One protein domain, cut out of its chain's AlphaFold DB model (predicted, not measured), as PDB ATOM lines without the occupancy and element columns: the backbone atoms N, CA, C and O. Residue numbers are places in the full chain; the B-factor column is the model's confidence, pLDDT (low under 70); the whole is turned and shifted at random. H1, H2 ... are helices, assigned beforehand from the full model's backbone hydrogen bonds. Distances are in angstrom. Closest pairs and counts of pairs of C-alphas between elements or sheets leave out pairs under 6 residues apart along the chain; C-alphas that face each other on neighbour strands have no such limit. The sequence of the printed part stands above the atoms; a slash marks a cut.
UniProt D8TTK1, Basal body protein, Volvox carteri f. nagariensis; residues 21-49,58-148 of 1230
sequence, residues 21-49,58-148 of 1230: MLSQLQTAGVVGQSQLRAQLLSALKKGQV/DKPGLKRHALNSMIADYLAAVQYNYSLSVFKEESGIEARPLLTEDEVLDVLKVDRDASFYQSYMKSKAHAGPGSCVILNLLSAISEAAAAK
ATOM      1  N   MET A  21      -3.035 -14.740 -68.627       67.06
ATOM      2  CA  MET A  21      -2.472 -16.000 -68.134       67.06
ATOM      3  C   MET A  21      -3.488 -16.776 -67.279       67.06
ATOM      4  O   MET A  21      -3.653 -17.978 -67.471       67.06
ATOM      5  N   LEU A  22      -4.223 -16.104 -66.384       69.25
ATOM      6  CA  LEU A  22      -5.254 -16.744 -65.563       69.25
ATOM      7  C   LEU A  22      -6.397 -17.300 -66.426       69.25
ATOM      8  O   LEU A  22      -6.803 -18.441 -66.217       69.25
ATOM      9  N   SER A  23      -6.875 -16.558 -67.434       70.69
ATOM     10  CA  SER A  23      -7.932 -17.042 -68.333       70.69
ATOM     11  C   SER A  23      -7.467 -18.191 -69.233       70.69
ATOM     12  O   SER A  23      -8.239 -19.114 -69.486       70.69
ATOM     13  N   GLN A  24      -6.205 -18.185 -69.687       66.88
ATOM     14  CA  GLN A  24      -5.621 -19.315 -70.423       66.88
ATOM     15  C   GLN A  24      -5.490 -20.565 -69.539       66.88
ATOM     16  O   GLN A  24      -5.848 -21.657 -69.970       66.88
ATOM     17  N   LEU A  25      -5.054 -20.425 -68.285       57.00
ATOM     18  CA  LEU A  25      -4.928 -21.557 -67.356       57.00
ATOM     19  C   LEU A  25      -6.292 -22.105 -66.901       57.00
ATOM     20  O   LEU A  25      -6.451 -23.319 -66.760       57.00
ATOM     21  N   GLN A  26      -7.297 -21.236 -66.740       67.38
ATOM     22  CA  GLN A  26      -8.683 -21.634 -66.470       67.38
ATOM     23  C   GLN A  26      -9.314 -22.364 -67.666       67.38
ATOM     24  O   GLN A  26      -9.927 -23.412 -67.476       67.38
ATOM     25  N   THR A  27      -9.124 -21.875 -68.898       63.66
ATOM     26  CA  THR A  27      -9.612 -22.567 -70.110       63.66
ATOM     27  C   THR A  27      -8.837 -23.852 -70.429       63.66
ATOM     28  O   THR A  27      -9.403 -24.761 -71.029       63.66
ATOM     29  N   ALA A  28      -7.593 -23.987 -69.958       59.91
ATOM     30  CA  ALA A  28      -6.817 -25.230 -70.001       59.91
ATOM     31  C   ALA A  28      -7.200 -26.261 -68.912       59.91
ATOM     32  O   ALA A  28      -6.682 -27.377 -68.928       59.91
ATOM     33  N   GLY A  29      -8.087 -25.923 -67.965       52.56
ATOM     34  CA  GLY A  29      -8.608 -26.860 -66.958       52.56
ATOM     35  C   GLY A  29      -7.625 -27.273 -65.851       52.56
ATOM     36  O   GLY A  29      -7.881 -28.248 -65.143       52.56
ATOM     37  N   VAL A  30      -6.508 -26.558 -65.672       48.72
ATOM     38  CA  VAL A  30      -5.436 -26.924 -64.722       48.72
ATOM     39  C   VAL A  30      -5.762 -26.438 -63.301       48.72
ATOM     40  O   VAL A  30      -5.204 -25.462 -62.797       48.72
ATOM     41  N   VAL A  31      -6.700 -27.113 -62.630       53.72
ATOM     42  CA  VAL A  31      -7.171 -26.744 -61.280       53.72
ATOM     43  C   VAL A  31      -6.265 -27.341 -60.190       53.72
ATOM     44  O   VAL A  31      -6.636 -28.278 -59.486       53.72
ATOM     45  N   GLY A  32      -5.053 -26.794 -60.039       60.66
ATOM     46  CA  GLY A  32      -4.110 -27.209 -58.994       60.66
ATOM     47  C   GLY A  32      -3.047 -26.157 -58.667       60.66
ATOM     48  O   GLY A  32      -2.212 -25.839 -59.506       60.66
ATOM     49  N   GLN A  33      -3.038 -25.655 -57.426       58.09
ATOM     50  CA  GLN A  33      -2.090 -24.632 -56.938       58.09
ATOM     51  C   GLN A  33      -0.612 -25.039 -57.116       58.09
ATOM     52  O   GLN A  33       0.201 -24.221 -57.544       58.09
ATOM     53  N   SER A  34      -0.264 -26.302 -56.840       56.16
ATOM     54  CA  SER A  34       1.091 -26.833 -57.064       56.16
ATOM     55  C   SER A  34       1.447 -26.862 -58.549       56.16
ATOM     56  O   SER A  34       2.450 -26.279 -58.936       56.16
ATOM     57  N   GLN A  35       0.587 -27.427 -59.402       60.72
ATOM     58  CA  GLN A  35       0.807 -27.459 -60.854       60.72
ATOM     59  C   GLN A  35       0.923 -26.056 -61.465       60.72
ATOM     60  O   GLN A  35       1.707 -25.862 -62.392       60.72
ATOM     61  N   LEU A  36       0.203 -25.067 -60.931       60.97
ATOM     62  CA  LEU A  36       0.304 -23.676 -61.366       60.97
ATOM     63  C   LEU A  36       1.653 -23.054 -60.954       60.97
ATOM     64  O   LEU A  36       2.293 -22.412 -61.785       60.97
ATOM     65  N   ARG A  37       2.153 -23.322 -59.735       65.94
ATOM     66  CA  ARG A  37       3.520 -22.948 -59.305       65.94
ATOM     67  C   ARG A  37       4.593 -23.670 -60.127       65.94
ATOM     68  O   ARG A  37       5.539 -23.022 -60.563       65.94
ATOM     69  N   ALA A  38       4.423 -24.961 -60.412       64.75
ATOM     70  CA  ALA A  38       5.324 -25.759 -61.242       64.75
ATOM     71  C   ALA A  38       5.398 -25.224 -62.682       64.75
ATOM     72  O   ALA A  38       6.487 -25.045 -63.231       64.75
ATOM     73  N   GLN A  39       4.249 -24.910 -63.292       64.69
ATOM     74  CA  GLN A  39       4.187 -24.323 -64.631       64.69
ATOM     75  C   GLN A  39       4.774 -22.909 -64.653       64.69
ATOM     76  O   GLN A  39       5.582 -22.632 -65.540       64.69
ATOM     77  N   LEU A  40       4.472 -22.064 -63.659       63.69
ATOM     78  CA  LEU A  40       5.060 -20.729 -63.516       63.69
ATOM     79  C   LEU A  40       6.586 -20.802 -63.356       63.69
ATOM     80  O   LEU A  40       7.304 -20.114 -64.074       63.69
ATOM     81  N   LEU A  41       7.102 -21.694 -62.505       63.09
ATOM     82  CA  LEU A  41       8.539 -21.957 -62.377       63.09
ATOM     83  C   LEU A  41       9.136 -22.526 -63.671       63.09
ATOM     84  O   LEU A  41      10.280 -22.223 -63.988       63.09
ATOM     85  N   SER A  42       8.393 -23.320 -64.448       63.81
ATOM     86  CA  SER A  42       8.855 -23.803 -65.757       63.81
ATOM     87  C   SER A  42       8.876 -22.702 -66.826       63.81
ATOM     88  O   SER A  42       9.705 -22.760 -67.731       63.81
ATOM     89  N   ALA A  43       7.997 -21.700 -66.714       62.09
ATOM     90  CA  ALA A  43       7.954 -20.527 -67.579       62.09
ATOM     91  C   ALA A  43       9.062 -19.531 -67.205       62.09
ATOM     92  O   ALA A  43       9.810 -19.117 -68.081       62.09
ATOM     93  N   LEU A  44       9.263 -19.250 -65.914       56.59
ATOM     94  CA  LEU A  44      10.363 -18.432 -65.375       56.59
ATOM     95  C   LEU A  44      11.752 -19.094 -65.500       56.59
ATOM     96  O   LEU A  44      12.768 -18.440 -65.308       56.59
ATOM     97  N   LYS A  45      11.814 -20.393 -65.828       56.12
ATOM     98  CA  LYS A  45      13.044 -21.103 -66.237       56.12
ATOM     99  C   LYS A  45      13.240 -21.147 -67.766       56.12
ATOM    100  O   LYS A  45      14.202 -21.758 -68.224       56.12
ATOM    101  N   LYS A  46      12.330 -20.554 -68.552       59.06
ATOM    102  CA  LYS A  46      12.364 -20.499 -70.032       59.06
ATOM    103  C   LYS A  46      12.396 -19.064 -70.565       59.06
ATOM    104  O   LYS A  46      13.144 -18.797 -71.498       59.06
ATOM    105  N   GLY A  47      11.611 -18.162 -69.976       50.06
ATOM    106  CA  GLY A  47      11.860 -16.723 -70.001       50.06
ATOM    107  C   GLY A  47      13.042 -16.391 -69.090       50.06
ATOM    108  O   GLY A  47      13.306 -17.109 -68.127       50.06
ATOM    109  N   GLN A  48      13.801 -15.360 -69.443       48.84
ATOM    110  CA  GLN A  48      15.128 -15.105 -68.881       48.84
ATOM    111  C   GLN A  48      15.069 -14.207 -67.624       48.84
ATOM    112  O   GLN A  48      14.056 -13.579 -67.349       48.84
ATOM    113  N   VAL A  49      16.195 -14.121 -66.900       44.56
ATOM    114  CA  VAL A  49      16.458 -13.195 -65.772       44.56
ATOM    115  C   VAL A  49      15.734 -13.506 -64.441       44.56
ATOM    116  O   VAL A  49      14.712 -12.923 -64.108       44.56
ATOM    117  N   ASP A  58      26.738 -27.871 -61.866       52.78
ATOM    118  CA  ASP A  58      26.896 -28.765 -60.725       52.78
ATOM    119  C   ASP A  58      25.706 -29.719 -60.605       52.78
ATOM    120  O   ASP A  58      24.668 -29.423 -60.007       52.78
ATOM    121  N   LYS A  59      25.893 -30.941 -61.116       59.50
ATOM    122  CA  LYS A  59      25.120 -32.111 -60.676       59.50
ATOM    123  C   LYS A  59      25.135 -32.095 -59.141       59.50
ATOM    124  O   LYS A  59      26.233 -32.213 -58.596       59.50
ATOM    125  N   PRO A  60      23.987 -32.001 -58.435       64.12
ATOM    126  CA  PRO A  60      23.994 -31.869 -56.983       64.12
ATOM    127  C   PRO A  60      24.795 -33.021 -56.387       64.12
ATOM    128  O   PRO A  60      24.468 -34.194 -56.615       64.12
ATOM    129  N   GLY A  61      25.902 -32.650 -55.732       80.25
ATOM    130  CA  GLY A  61      26.924 -33.584 -55.273       80.25
ATOM    131  C   GLY A  61      26.325 -34.618 -54.330       80.25
ATOM    132  O   GLY A  61      25.323 -34.350 -53.672       80.25
ATOM    133  N   LEU A  62      26.929 -35.803 -54.253       87.62
ATOM    134  CA  LEU A  62      26.305 -36.965 -53.610       87.62
ATOM    135  C   LEU A  62      25.844 -36.688 -52.161       87.62
ATOM    136  O   LEU A  62      24.736 -37.066 -51.791       87.62
ATOM    137  N   LYS A  63      26.618 -35.901 -51.398       88.88
ATOM    138  CA  LYS A  63      26.243 -35.393 -50.063       88.88
ATOM    139  C   LYS A  63      24.979 -34.518 -50.060       88.88
ATOM    140  O   LYS A  63      24.158 -34.639 -49.160       88.88
ATOM    141  N   ARG A  64      24.802 -33.649 -51.064       88.38
ATOM    142  CA  ARG A  64      23.601 -32.811 -51.237       88.38
ATOM    143  C   ARG A  64      22.399 -33.646 -51.675       88.38
ATOM    144  O   ARG A  64      21.305 -33.390 -51.198       88.38
ATOM    145  N   HIS A  65      22.592 -34.666 -52.518       90.44
ATOM    146  CA  HIS A  65      21.515 -35.606 -52.869       90.44
ATOM    147  C   HIS A  65      21.061 -36.437 -51.655       90.44
ATOM    148  O   HIS A  65      19.862 -36.630 -51.465       90.44
ATOM    149  N   ALA A  66      21.991 -36.842 -50.783       91.56
ATOM    150  CA  ALA A  66      21.676 -37.488 -49.506       91.56
ATOM    151  C   ALA A  66      20.956 -36.549 -48.525       91.56
ATOM    152  O   ALA A  66      19.920 -36.926 -47.988       91.56
ATOM    153  N   LEU A  67      21.433 -35.310 -48.342       93.00
ATOM    154  CA  LEU A  67      20.756 -34.308 -47.509       93.00
ATOM    155  C   LEU A  67      19.332 -34.019 -48.009       93.00
ATOM    156  O   LEU A  67      18.383 -34.066 -47.231       93.00
ATOM    157  N   ASN A  68      19.174 -33.800 -49.315       93.62
ATOM    158  CA  ASN A  68      17.874 -33.616 -49.954       93.62
ATOM    159  C   ASN A  68      16.962 -34.843 -49.744       93.62
ATOM    160  O   ASN A  68      15.788 -34.677 -49.416       93.62
ATOM    161  N   SER A  69      17.493 -36.067 -49.865       93.75
ATOM    162  CA  SER A  69      16.728 -37.302 -49.613       93.75
ATOM    163  C   SER A  69      16.278 -37.415 -48.149       93.75
ATOM    164  O   SER A  69      15.110 -37.697 -47.903       93.75
ATOM    165  N   MET A  70      17.153 -37.109 -47.182       94.25
ATOM    166  CA  MET A  70      16.818 -37.100 -45.748       94.25
ATOM    167  C   MET A  70      15.752 -36.053 -45.384       94.25
ATOM    168  O   MET A  70      14.902 -36.315 -44.537       94.25
ATOM    169  N   ILE A  71      15.769 -34.876 -46.022       94.50
ATOM    170  CA  ILE A  71      14.745 -33.839 -45.808       94.50
ATOM    171  C   ILE A  71      13.402 -34.267 -46.420       94.50
ATOM    172  O   ILE A  71      12.360 -34.075 -45.797       94.50
ATOM    173  N   ALA A  72      13.404 -34.887 -47.603       93.56
ATOM    174  CA  ALA A  72      12.182 -35.420 -48.211       93.56
ATOM    175  C   ALA A  72      11.568 -36.572 -47.389       93.56
ATOM    176  O   ALA A  72      10.347 -36.636 -47.262       93.56
ATOM    177  N   ASP A  73      12.399 -37.435 -46.802       93.31
ATOM    178  CA  ASP A  73      11.984 -38.490 -45.868       93.31
ATOM    179  C   ASP A  73      11.359 -37.903 -44.585       93.31
ATOM    180  O   ASP A  73      10.249 -38.271 -44.206       93.31
ATOM    181  N   TYR A  74      11.992 -36.889 -43.982       93.94
ATOM    182  CA  TYR A  74      11.434 -36.150 -42.841       93.94
ATOM    183  C   TYR A  74      10.078 -35.496 -43.157       93.94
ATOM    184  O   TYR A  74       9.111 -35.674 -42.415       93.94
ATOM    185  N   LEU A  75       9.973 -34.772 -44.277       93.94
ATOM    186  CA  LEU A  75       8.730 -34.108 -44.687       93.94
ATOM    187  C   LEU A  75       7.598 -35.110 -44.986       93.94
ATOM    188  O   LEU A  75       6.430 -34.783 -44.771       93.94
ATOM    189  N   ALA A  76       7.928 -36.322 -45.444       91.88
ATOM    190  CA  ALA A  76       6.969 -37.413 -45.606       91.88
ATOM    191  C   ALA A  76       6.535 -38.010 -44.255       91.88
ATOM    192  O   ALA A  76       5.338 -38.162 -44.016       91.88
ATOM    193  N   ALA A  77       7.480 -38.291 -43.352       89.94
ATOM    194  CA  ALA A  77       7.209 -38.867 -42.033       89.94
ATOM    195  C   ALA A  77       6.364 -37.943 -41.132       89.94
ATOM    196  O   ALA A  77       5.488 -38.415 -40.408       89.94
ATOM    197  N   VAL A  78       6.566 -36.622 -41.232       91.94
ATOM    198  CA  VAL A  78       5.773 -35.587 -40.534       91.94
ATOM    199  C   VAL A  78       4.489 -35.211 -41.312       91.94
ATOM    200  O   VAL A  78       3.714 -34.359 -40.890       91.94
ATOM    201  N   GLN A  79       4.208 -35.882 -42.438       89.75
ATOM    202  CA  GLN A  79       3.007 -35.709 -43.274       89.75
ATOM    203  C   GLN A  79       2.801 -34.289 -43.841       89.75
ATOM    204  O   GLN A  79       1.684 -33.901 -44.198       89.75
ATOM    205  N   TYR A  80       3.874 -33.513 -44.007       93.94
ATOM    206  CA  TYR A  80       3.845 -32.182 -44.625       93.94
ATOM    207  C   TYR A  80       3.754 -32.276 -46.157       93.94
ATOM    208  O   TYR A  80       4.610 -31.787 -46.890       93.94
ATOM    209  N   ASN A  81       2.680 -32.898 -46.651       89.19
ATOM    210  CA  ASN A  81       2.464 -33.254 -48.057       89.19
ATOM    211  C   ASN A  81       2.598 -32.068 -49.033       89.19
ATOM    212  O   ASN A  81       3.165 -32.224 -50.113       89.19
ATOM    213  N   TYR A  82       2.128 -30.874 -48.648       88.75
ATOM    214  CA  TYR A  82       2.289 -29.655 -49.452       88.75
ATOM    215  C   TYR A  82       3.766 -29.252 -49.573       88.75
ATOM    216  O   TYR A  82       4.294 -29.142 -50.680       88.75
ATOM    217  N   SER A  83       4.450 -29.113 -48.434       91.25
ATOM    218  CA  SER A  83       5.875 -28.778 -48.371       91.25
ATOM    219  C   SER A  83       6.737 -29.830 -49.067       91.25
ATOM    220  O   SER A  83       7.703 -29.476 -49.725       91.25
ATOM    221  N   LEU A  84       6.364 -31.112 -48.986       90.81
ATOM    222  CA  LEU A  84       7.022 -32.215 -49.685       90.81
ATOM    223  C   LEU A  84       6.895 -32.097 -51.212       90.81
ATOM    224  O   LEU A  84       7.873 -32.365 -51.906       90.81
ATOM    225  N   SER A  85       5.732 -31.693 -51.736       86.94
ATOM    226  CA  SER A  85       5.532 -31.455 -53.176       86.94
ATOM    227  C   SER A  85       6.416 -30.307 -53.665       86.94
ATOM    228  O   SER A  85       7.227 -30.493 -54.568       86.94
ATOM    229  N   VAL A  86       6.328 -29.145 -53.007       88.94
ATOM    230  CA  VAL A  86       7.122 -27.955 -53.361       88.94
ATOM    231  C   VAL A  86       8.622 -28.243 -53.227       88.94
ATOM    232  O   VAL A  86       9.394 -27.958 -54.139       88.94
ATOM    233  N   PHE A  87       9.041 -28.890 -52.136       92.12
ATOM    234  CA  PHE A  87      10.439 -29.249 -51.918       92.12
ATOM    235  C   PHE A  87      10.957 -30.228 -52.974       92.12
ATOM    236  O   PHE A  87      12.077 -30.052 -53.442       92.12
ATOM    237  N   LYS A  88      10.182 -31.236 -53.394       88.75
ATOM    238  CA  LYS A  88      10.593 -32.181 -54.449       88.75
ATOM    239  C   LYS A  88      10.846 -31.490 -55.792       88.75
ATOM    240  O   LYS A  88      11.879 -31.758 -56.413       88.75
ATOM    241  N   GLU A  89       9.960 -30.577 -56.190       86.12
ATOM    242  CA  GLU A  89      10.093 -29.761 -57.405       86.12
ATOM    243  C   GLU A  89      11.298 -28.802 -57.334       86.12
ATOM    244  O   GLU A  89      12.088 -28.705 -58.279       86.12
ATOM    245  N   GLU A  90      11.476 -28.098 -56.211       86.38
ATOM    246  CA  GLU A  90      12.507 -27.061 -56.049       86.38
ATOM    247  C   GLU A  90      13.910 -27.636 -55.798       86.38
ATOM    248  O   GLU A  90      14.900 -27.118 -56.318       86.38
ATOM    249  N   SER A  91      14.013 -28.744 -55.059       84.06
ATOM    250  CA  SER A  91      15.280 -29.444 -54.788       84.06
ATOM    251  C   SER A  91      15.787 -30.293 -55.962       84.06
ATOM    252  O   SER A  91      16.920 -30.785 -55.917       84.06
ATOM    253  N   GLY A  92      14.956 -30.489 -56.994       83.44
ATOM    254  CA  GLY A  92      15.255 -31.330 -58.152       83.44
ATOM    255  C   GLY A  92      15.302 -32.832 -57.850       83.44
ATOM    256  O   GLY A  92      15.839 -33.586 -58.663       83.44
ATOM    257  N   ILE A  93      14.766 -33.276 -56.703       83.88
ATOM    258  CA  ILE A  93      14.752 -34.697 -56.321       83.88
ATOM    259  C   ILE A  93      14.004 -35.532 -57.357       83.88
ATOM    260  O   ILE A  93      14.495 -36.601 -57.686       83.88
ATOM    261  N   GLU A  94      12.882 -35.068 -57.920       80.50
ATOM    262  CA  GLU A  94      12.043 -35.893 -58.817       80.50
ATOM    263  C   GLU A  94      12.768 -36.410 -60.070       80.50
ATOM    264  O   GLU A  94      12.378 -37.425 -60.645       80.50
ATOM    265  N   ALA A  95      13.867 -35.764 -60.472       82.31
ATOM    266  CA  ALA A  95      14.720 -36.215 -61.569       82.31
ATOM    267  C   ALA A  95      15.634 -37.411 -61.206       82.31
ATOM    268  O   ALA A  95      16.432 -37.849 -62.041       82.31
ATOM    269  N   ARG A  96      15.581 -37.919 -59.967       82.88
ATOM    270  CA  ARG A  96      16.397 -39.028 -59.444       82.88
ATOM    271  C   ARG A  96      15.591 -39.873 -58.442       82.88
ATOM    272  O   ARG A  96      14.707 -39.352 -57.771       82.88
ATOM    273  N   PRO A  97      15.913 -41.163 -58.251       86.69
ATOM    274  CA  PRO A  97      15.427 -41.872 -57.075       86.69
ATOM    275  C   PRO A  97      15.933 -41.192 -55.788       86.69
ATOM    276  O   PRO A  97      17.073 -40.709 -55.726       86.69
ATOM    277  N   LEU A  98      15.078 -41.178 -54.762       89.69
ATOM    278  CA  LEU A  98      15.501 -40.957 -53.378       89.69
ATOM    279  C   LEU A  98      16.546 -42.017 -53.020       89.69
ATOM    280  O   LEU A  98      16.376 -43.181 -53.388       89.69
ATOM    281  N   LEU A  99      17.612 -41.623 -52.320       91.56
ATOM    282  CA  LEU A  99      18.557 -42.608 -51.793       91.56
ATOM    283  C   LEU A  99      17.872 -43.458 -50.724       91.56
ATOM    284  O   LEU A  99      17.156 -42.935 -49.868       91.56
ATOM    285  N   THR A 100      18.129 -44.761 -50.766       92.44
ATOM    286  CA  THR A 100      17.791 -45.665 -49.669       92.44
ATOM    287  C   THR A 100      18.607 -45.319 -48.425       92.44
ATOM    288  O   THR A 100      19.669 -44.700 -48.495       92.44
ATOM    289  N   GLU A 101      18.118 -45.727 -47.261       90.44
ATOM    290  CA  GLU A 101      18.781 -45.470 -45.983       90.44
ATOM    291  C   GLU A 101      20.213 -46.033 -45.924       90.44
ATOM    292  O   GLU A 101      21.119 -45.340 -45.465       90.44
ATOM    293  N   ASP A 102      20.438 -47.237 -46.462       91.25
ATOM    294  CA  ASP A 102      21.775 -47.833 -46.566       91.25
ATOM    295  C   ASP A 102      22.703 -46.984 -47.453       91.25
ATOM    296  O   ASP A 102      23.844 -46.721 -47.078       91.25
ATOM    297  N   GLU A 103      22.211 -46.477 -48.592       92.94
ATOM    298  CA  GLU A 103      22.980 -45.567 -49.455       92.94
ATOM    299  C   GLU A 103      23.275 -44.226 -48.764       92.94
ATOM    300  O   GLU A 103      24.350 -43.663 -48.959       92.94
ATOM    301  N   VAL A 104      22.363 -43.700 -47.937       92.44
ATOM    302  CA  VAL A 104      22.614 -42.485 -47.142       92.44
ATOM    303  C   VAL A 104      23.717 -42.728 -46.106       92.44
ATOM    304  O   VAL A 104      24.619 -41.896 -45.982       92.44
ATOM    305  N   LEU A 105      23.696 -43.863 -45.403       92.31
ATOM    306  CA  LEU A 105      24.721 -44.231 -44.417       92.31
ATOM    307  C   LEU A 105      26.092 -44.474 -45.074       92.31
ATOM    308  O   LEU A 105      27.100 -43.954 -44.588       92.31
ATOM    309  N   ASP A 106      26.129 -45.162 -46.219       93.06
ATOM    310  CA  ASP A 106      27.352 -45.371 -47.004       93.06
ATOM    311  C   ASP A 106      27.910 -44.029 -47.547       93.06
ATOM    312  O   ASP A 106      29.122 -43.794 -47.515       93.06
ATOM    313  N   VAL A 107      27.051 -43.086 -47.970       92.69
ATOM    314  CA  VAL A 107      27.452 -41.727 -48.409       92.69
ATOM    315  C   VAL A 107      27.980 -40.862 -47.260       92.69
ATOM    316  O   VAL A 107      28.885 -40.045 -47.469       92.69
ATOM    317  N   LEU A 108      27.451 -41.047 -46.050       90.81
ATOM    318  CA  LEU A 108      27.961 -40.426 -44.826       90.81
ATOM    319  C   LEU A 108      29.227 -41.116 -44.282       90.81
ATOM    320  O   LEU A 108      29.853 -40.570 -43.376       90.81
ATOM    321  N   LYS A 109      29.637 -42.257 -44.862       91.25
ATOM    322  CA  LYS A 109      30.732 -43.124 -44.389       91.25
ATOM    323  C   LYS A 109      30.539 -43.605 -42.947       91.25
ATOM    324  O   LYS A 109      31.462 -43.559 -42.138       91.25
ATOM    325  N   VAL A 110      29.328 -44.051 -42.620       90.69
ATOM    326  CA  VAL A 110      29.055 -44.692 -41.331       90.69
ATOM    327  C   VAL A 110      29.497 -46.156 -41.397       90.69
ATOM    328  O   VAL A 110      28.782 -47.002 -41.929       90.69
ATOM    329  N   ASP A 111      30.679 -46.455 -40.853       88.06
ATOM    330  CA  ASP A 111      31.191 -47.826 -40.774       88.06
ATOM    331  C   ASP A 111      30.236 -48.722 -39.966       88.06
ATOM    332  O   ASP A 111      29.898 -48.428 -38.817       88.06
ATOM    333  N   ARG A 112      29.817 -49.845 -40.561       88.31
ATOM    334  CA  ARG A 112      28.792 -50.742 -39.992       88.31
ATOM    335  C   ARG A 112      29.259 -51.470 -38.722       88.31
ATOM    336  O   ARG A 112      28.435 -51.878 -37.908       88.31
ATOM    337  N   ASP A 113      30.574 -51.566 -38.528       84.88
ATOM    338  CA  ASP A 113      31.206 -52.130 -37.331       84.88
ATOM    339  C   ASP A 113      31.379 -51.101 -36.193       84.88
ATOM    340  O   ASP A 113      31.721 -51.468 -35.067       84.88
ATOM    341  N   ALA A 114      31.133 -49.807 -36.443       86.69
ATOM    342  CA  ALA A 114      31.277 -48.766 -35.431       86.69
ATOM    343  C   ALA A 114      30.133 -48.789 -34.399       86.69
ATOM    344  O   ALA A 114      28.959 -48.976 -34.728       86.69
ATOM    345  N   SER A 115      30.449 -48.470 -33.140       85.31
ATOM    346  CA  SER A 115      29.461 -48.319 -32.056       85.31
ATOM    347  C   SER A 115      28.368 -47.282 -32.363       85.31
ATOM    348  O   SER A 115      27.234 -47.406 -31.894       85.31
ATOM    349  N   PHE A 116      28.678 -46.290 -33.203       87.44
ATOM    350  CA  PHE A 116      27.712 -45.323 -33.718       87.44
ATOM    351  C   PHE A 116      26.616 -45.977 -34.576       87.44
ATOM    352  O   PHE A 116      25.439 -45.686 -34.377       87.44
ATOM    353  N   TYR A 117      26.965 -46.910 -35.472       90.94
ATOM    354  CA  TYR A 117      25.986 -47.652 -36.281       90.94
ATOM    355  C   TYR A 117      25.101 -48.554 -35.407       90.94
ATOM    356  O   TYR A 117      23.903 -48.687 -35.655       90.94
ATOM    357  N   GLN A 118      25.655 -49.105 -34.322       89.12
ATOM    358  CA  GLN A 118      24.880 -49.863 -33.334       89.12
ATOM    359  C   GLN A 118      23.888 -48.966 -32.571       89.12
ATOM    360  O   GLN A 118      22.732 -49.352 -32.406       89.12
ATOM    361  N   SER A 119      24.287 -47.747 -32.178       88.06
ATOM    362  CA  SER A 119      23.368 -46.758 -31.576       88.06
ATOM    363  C   SER A 119      22.309 -46.274 -32.572       88.06
ATOM    364  O   SER A 119      21.144 -46.140 -32.209       88.06
ATOM    365  N   TYR A 120      22.666 -46.099 -33.849       91.38
ATOM    366  CA  TYR A 120      21.719 -45.780 -34.919       91.38
ATOM    367  C   TYR A 120      20.674 -46.888 -35.118       91.38
ATOM    368  O   TYR A 120      19.473 -46.617 -35.081       91.38
ATOM    369  N   MET A 121      21.102 -48.148 -35.242       90.06
ATOM    370  CA  MET A 121      20.185 -49.287 -35.375       90.06
ATOM    371  C   MET A 121      19.334 -49.502 -34.119       90.06
ATOM    372  O   MET A 121      18.153 -49.831 -34.229       90.06
ATOM    373  N   LYS A 122      19.886 -49.256 -32.925       88.44
ATOM    374  CA  LYS A 122      19.133 -49.254 -31.666       88.44
ATOM    375  C   LYS A 122      18.078 -48.146 -31.651       88.44
ATOM    376  O   LYS A 122      16.927 -48.444 -31.342       88.44
ATOM    377  N   SER A 123      18.437 -46.911 -32.005       86.00
ATOM    378  CA  SER A 123      17.503 -45.781 -32.106       86.00
ATOM    379  C   SER A 123      16.363 -46.114 -33.068       86.00
ATOM    380  O   SER A 123      15.206 -46.117 -32.652       86.00
ATOM    381  N   LYS A 124      16.691 -46.530 -34.297       87.25
ATOM    382  CA  LYS A 124      15.735 -46.984 -35.315       87.25
ATOM    383  C   LYS A 124      14.800 -48.087 -34.808       87.25
ATOM    384  O   LYS A 124      13.600 -48.018 -35.043       87.25
ATOM    385  N   ALA A 125      15.316 -49.083 -34.085       86.38
ATOM    386  CA  ALA A 125      14.513 -50.180 -33.538       86.38
ATOM    387  C   ALA A 125      13.528 -49.751 -32.427       86.38
ATOM    388  O   ALA A 125      12.583 -50.484 -32.144       86.38
ATOM    389  N   HIS A 126      13.730 -48.580 -31.813       81.94
ATOM    390  CA  HIS A 126      12.804 -47.972 -30.847       81.94
ATOM    391  C   HIS A 126      11.955 -46.847 -31.470       81.94
ATOM    392  O   HIS A 126      11.115 -46.258 -30.788       81.94
ATOM    393  N   ALA A 127      12.170 -46.525 -32.747       81.44
ATOM    394  CA  ALA A 127      11.547 -45.395 -33.410       81.44
ATOM    395  C   ALA A 127      10.181 -45.787 -34.006       81.44
ATOM    396  O   ALA A 127      10.029 -46.814 -34.665       81.44
ATOM    397  N   GLY A 128       9.157 -44.968 -33.748       80.56
ATOM    398  CA  GLY A 128       7.780 -45.253 -34.166       80.56
ATOM    399  C   GLY A 128       7.537 -45.129 -35.682       80.56
ATOM    400  O   GLY A 128       8.424 -44.710 -36.428       80.56
ATOM    401  N   PRO A 129       6.303 -45.403 -36.154       75.62
ATOM    402  CA  PRO A 129       5.924 -45.365 -37.576       75.62
ATOM    403  C   PRO A 129       5.871 -43.955 -38.213       75.62
ATOM    404  O   PRO A 129       5.346 -43.801 -39.309       75.62
ATOM    405  N   GLY A 130       6.404 -42.935 -37.533       75.50
ATOM    406  CA  GLY A 130       6.671 -41.587 -38.059       75.50
ATOM    407  C   GLY A 130       8.149 -41.193 -37.930       75.50
ATOM    408  O   GLY A 130       8.472 -40.011 -37.852       75.50
ATOM    409  N   SER A 131       9.046 -42.175 -37.820       83.56
ATOM    410  CA  SER A 131      10.491 -41.957 -37.789       83.56
ATOM    411  C   SER A 131      11.080 -41.867 -39.195       83.56
ATOM    412  O   SER A 131      10.563 -42.445 -40.146       83.56
ATOM    413  N   CYS A 132      12.166 -41.109 -39.311       89.94
ATOM    414  CA  CYS A 132      12.874 -40.818 -40.555       89.94
ATOM    415  C   CYS A 132      14.384 -40.815 -40.290       89.94
ATOM    416  O   CYS A 132      14.831 -40.625 -39.150       89.94
ATOM    417  N   VAL A 133      15.179 -41.003 -41.346       91.06
ATOM    418  CA  VAL A 133      16.635 -41.221 -41.269       91.06
ATOM    419  C   VAL A 133      17.341 -40.113 -40.479       91.06
ATOM    420  O   VAL A 133      18.205 -40.395 -39.649       91.06
ATOM    421  N   ILE A 134      16.931 -38.852 -40.659       92.38
ATOM    422  CA  ILE A 134      17.551 -37.705 -39.982       92.38
ATOM    423  C   ILE A 134      17.307 -37.682 -38.464       92.38
ATOM    424  O   ILE A 134      18.218 -37.336 -37.713       92.38
ATOM    425  N   LEU A 135      16.126 -38.095 -37.985       90.75
ATOM    426  CA  LEU A 135      15.825 -38.142 -36.545       90.75
ATOM    427  C   LEU A 135      16.542 -39.309 -35.856       90.75
ATOM    428  O   LEU A 135      17.053 -39.149 -34.745       90.75
ATOM    429  N   ASN A 136      16.646 -40.453 -36.535       91.69
ATOM    430  CA  ASN A 136      17.409 -41.605 -36.051       91.69
ATOM    431  C   ASN A 136      18.916 -41.278 -35.985       91.69
ATOM    432  O   ASN A 136      19.592 -41.627 -35.018       91.69
ATOM    433  N   LEU A 137      19.437 -40.529 -36.967       90.81
ATOM    434  CA  LEU A 137      20.829 -40.075 -36.988       90.81
ATOM    435  C   LEU A 137      21.124 -39.048 -35.884       90.81
ATOM    436  O   LEU A 137      22.120 -39.187 -35.177       90.81
ATOM    437  N   LEU A 138      20.253 -38.053 -35.683       90.19
ATOM    438  CA  LEU A 138      20.394 -37.071 -34.599       90.19
ATOM    439  C   LEU A 138      20.316 -37.728 -33.212       90.19
ATOM    440  O   LEU A 138      21.068 -37.352 -32.314       90.19
ATOM    441  N   SER A 139      19.471 -38.749 -33.056       89.62
ATOM    442  CA  SER A 139      19.386 -39.561 -31.834       89.62
ATOM    443  C   SER A 139      20.660 -40.382 -31.593       89.62
ATOM    444  O   SER A 139      21.159 -40.436 -30.474       89.62
ATOM    445  N   ALA A 140      21.245 -40.976 -32.638       88.50
ATOM    446  CA  ALA A 140      22.531 -41.671 -32.537       88.50
ATOM    447  C   ALA A 140      23.687 -40.718 -32.179       88.50
ATOM    448  O   ALA A 140      24.576 -41.081 -31.409       88.50
ATOM    449  N   ILE A 141      23.667 -39.485 -32.703       88.81
ATOM    450  CA  ILE A 141      24.641 -38.435 -32.366       88.81
ATOM    451  C   ILE A 141      24.482 -37.991 -30.907       88.81
ATOM    452  O   ILE A 141      25.493 -37.832 -30.223       88.81
ATOM    453  N   SER A 142      23.255 -37.834 -30.398       86.19
ATOM    454  CA  SER A 142      23.034 -37.451 -28.998       86.19
ATOM    455  C   SER A 142      23.379 -38.579 -28.015       86.19
ATOM    456  O   SER A 142      24.028 -38.298 -27.007       86.19
ATOM    457  N   GLU A 143      23.075 -39.849 -28.329       84.69
ATOM    458  CA  GLU A 143      23.569 -41.005 -27.556       84.69
ATOM    459  C   GLU A 143      25.109 -41.053 -27.544       84.69
ATOM    460  O   GLU A 143      25.712 -41.184 -26.478       84.69
ATOM    461  N   ALA A 144      25.763 -40.891 -28.700       81.56
ATOM    462  CA  ALA A 144      27.225 -40.930 -28.806       81.56
ATOM    463  C   ALA A 144      27.918 -39.742 -28.109       81.56
ATOM    464  O   ALA A 144      28.994 -39.910 -27.533       81.56
ATOM    465  N   ALA A 145      27.305 -38.554 -28.119       78.69
ATOM    466  CA  ALA A 145      27.782 -37.394 -27.370       78.69
ATOM    467  C   ALA A 145      27.628 -37.599 -25.853       78.69
ATOM    468  O   ALA A 145      28.581 -37.374 -25.109       78.69
ATOM    469  N   ALA A 146      26.474 -38.099 -25.395       76.25
ATOM    470  CA  ALA A 146      26.229 -38.400 -23.984       76.25
ATOM    471  C   ALA A 146      27.147 -39.518 -23.449       76.25
ATOM    472  O   ALA A 146      27.638 -39.434 -22.321       76.25
ATOM    473  N   ALA A 147      27.444 -40.532 -24.268       68.69
ATOM    474  CA  ALA A 147      28.392 -41.595 -23.933       68.69
ATOM    475  C   ALA A 147      29.830 -41.079 -23.722       68.69
ATOM    476  O   ALA A 147      30.592 -41.681 -22.968       68.69
ATOM    477  N   LYS A 148      30.193 -39.944 -24.335       57.72
ATOM    478  CA  LYS A 148      31.539 -39.349 -24.273       57.72
ATOM    479  C   LYS A 148      31.857 -38.623 -22.954       57.72
ATOM    480  O   LYS A 148      32.954 -38.097 -22.805       57.72
TER     481      LYS A 148
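Overview. This is residues 21 to 49 and 58 to 148 of the 1230 residues of the protein "Basal body protein" of Volvox carteri f. nagariensis (UniProt D8TTK1). Seven helices string out in a long, loose row of parts: a helical hairpin, H3 and H4, stands in the middle, with H2 and then H1 beyond H4 toward one end. Toward the other end, H5 packs on H3, and the crossed pair H6 and H7 meets H3 through the first residues of H7. The 120 printed residues hold H1 to H7 in that order and no named strand, all helix; the whole is loose, radius of gyration of the C-alphas 19.0 A, spanning 62 by 32 by 21 A.

Along the chain. Find C-alpha 21 at (-2.472, -16.000, -68.134), where H1, residues 21 to 27, begins. H2 is residues 33 to 44, 16.3 A. After the cut comes H3, residues 62 to 77, 22.4 A from C-alpha 62 at (26.305, -36.965, -53.610). Then read H4, 81 to 91, 15.0 A; H5, 101 to 107; H6, 115 to 126, 16.7 A; and H7, 133 to 147, 21.0 A, ending at (28.392, -41.595, -23.933).

Arrangement. Start at the hub, H3. It touches H4 as a hairpin, C-alphas of Leu 75 and Leu 84 closest at 5.6 A, a shallow tilt of 12 degrees. Its residues 62 to 66 touch H5, Ala 66 to Val 104 closest, C-alphas 5.6 A apart. Its residues 70 to 74 touch residues 133 to 135 of H7, about perpendicular at 78 degrees; the closest C-alphas, of Met 70 and Ile 134, are 5.8 A apart. H6 touches H7 at a steep tilt of 57 degrees, C-alphas of Tyr 120 and Ala 140 closest at 4.8 A. With residues 34 to 38, H2 only just touches H4, 3 pairs of C-alphas within 8 A, Ser 34 and Val 86 closest at 7.2 A. H1 touches no helix. In H1 to H7 every O i to N i+4 pair is within hydrogen-bond range.

Size, cuts and confidence. The C-alphas of Thr 27 and Lys 148 are farthest apart, 63.8 A. Residues 50 to 57 are not printed; C-alphas 49 and 58 are 19.4 A apart. Of the links printed whole, none is long. Residues 42 to 49, of which 42 to 44 belong to H2, stand free. Confidence is under 70 at residues 21 to 22, 24 to 49, 58 to 60 and 147 to 148.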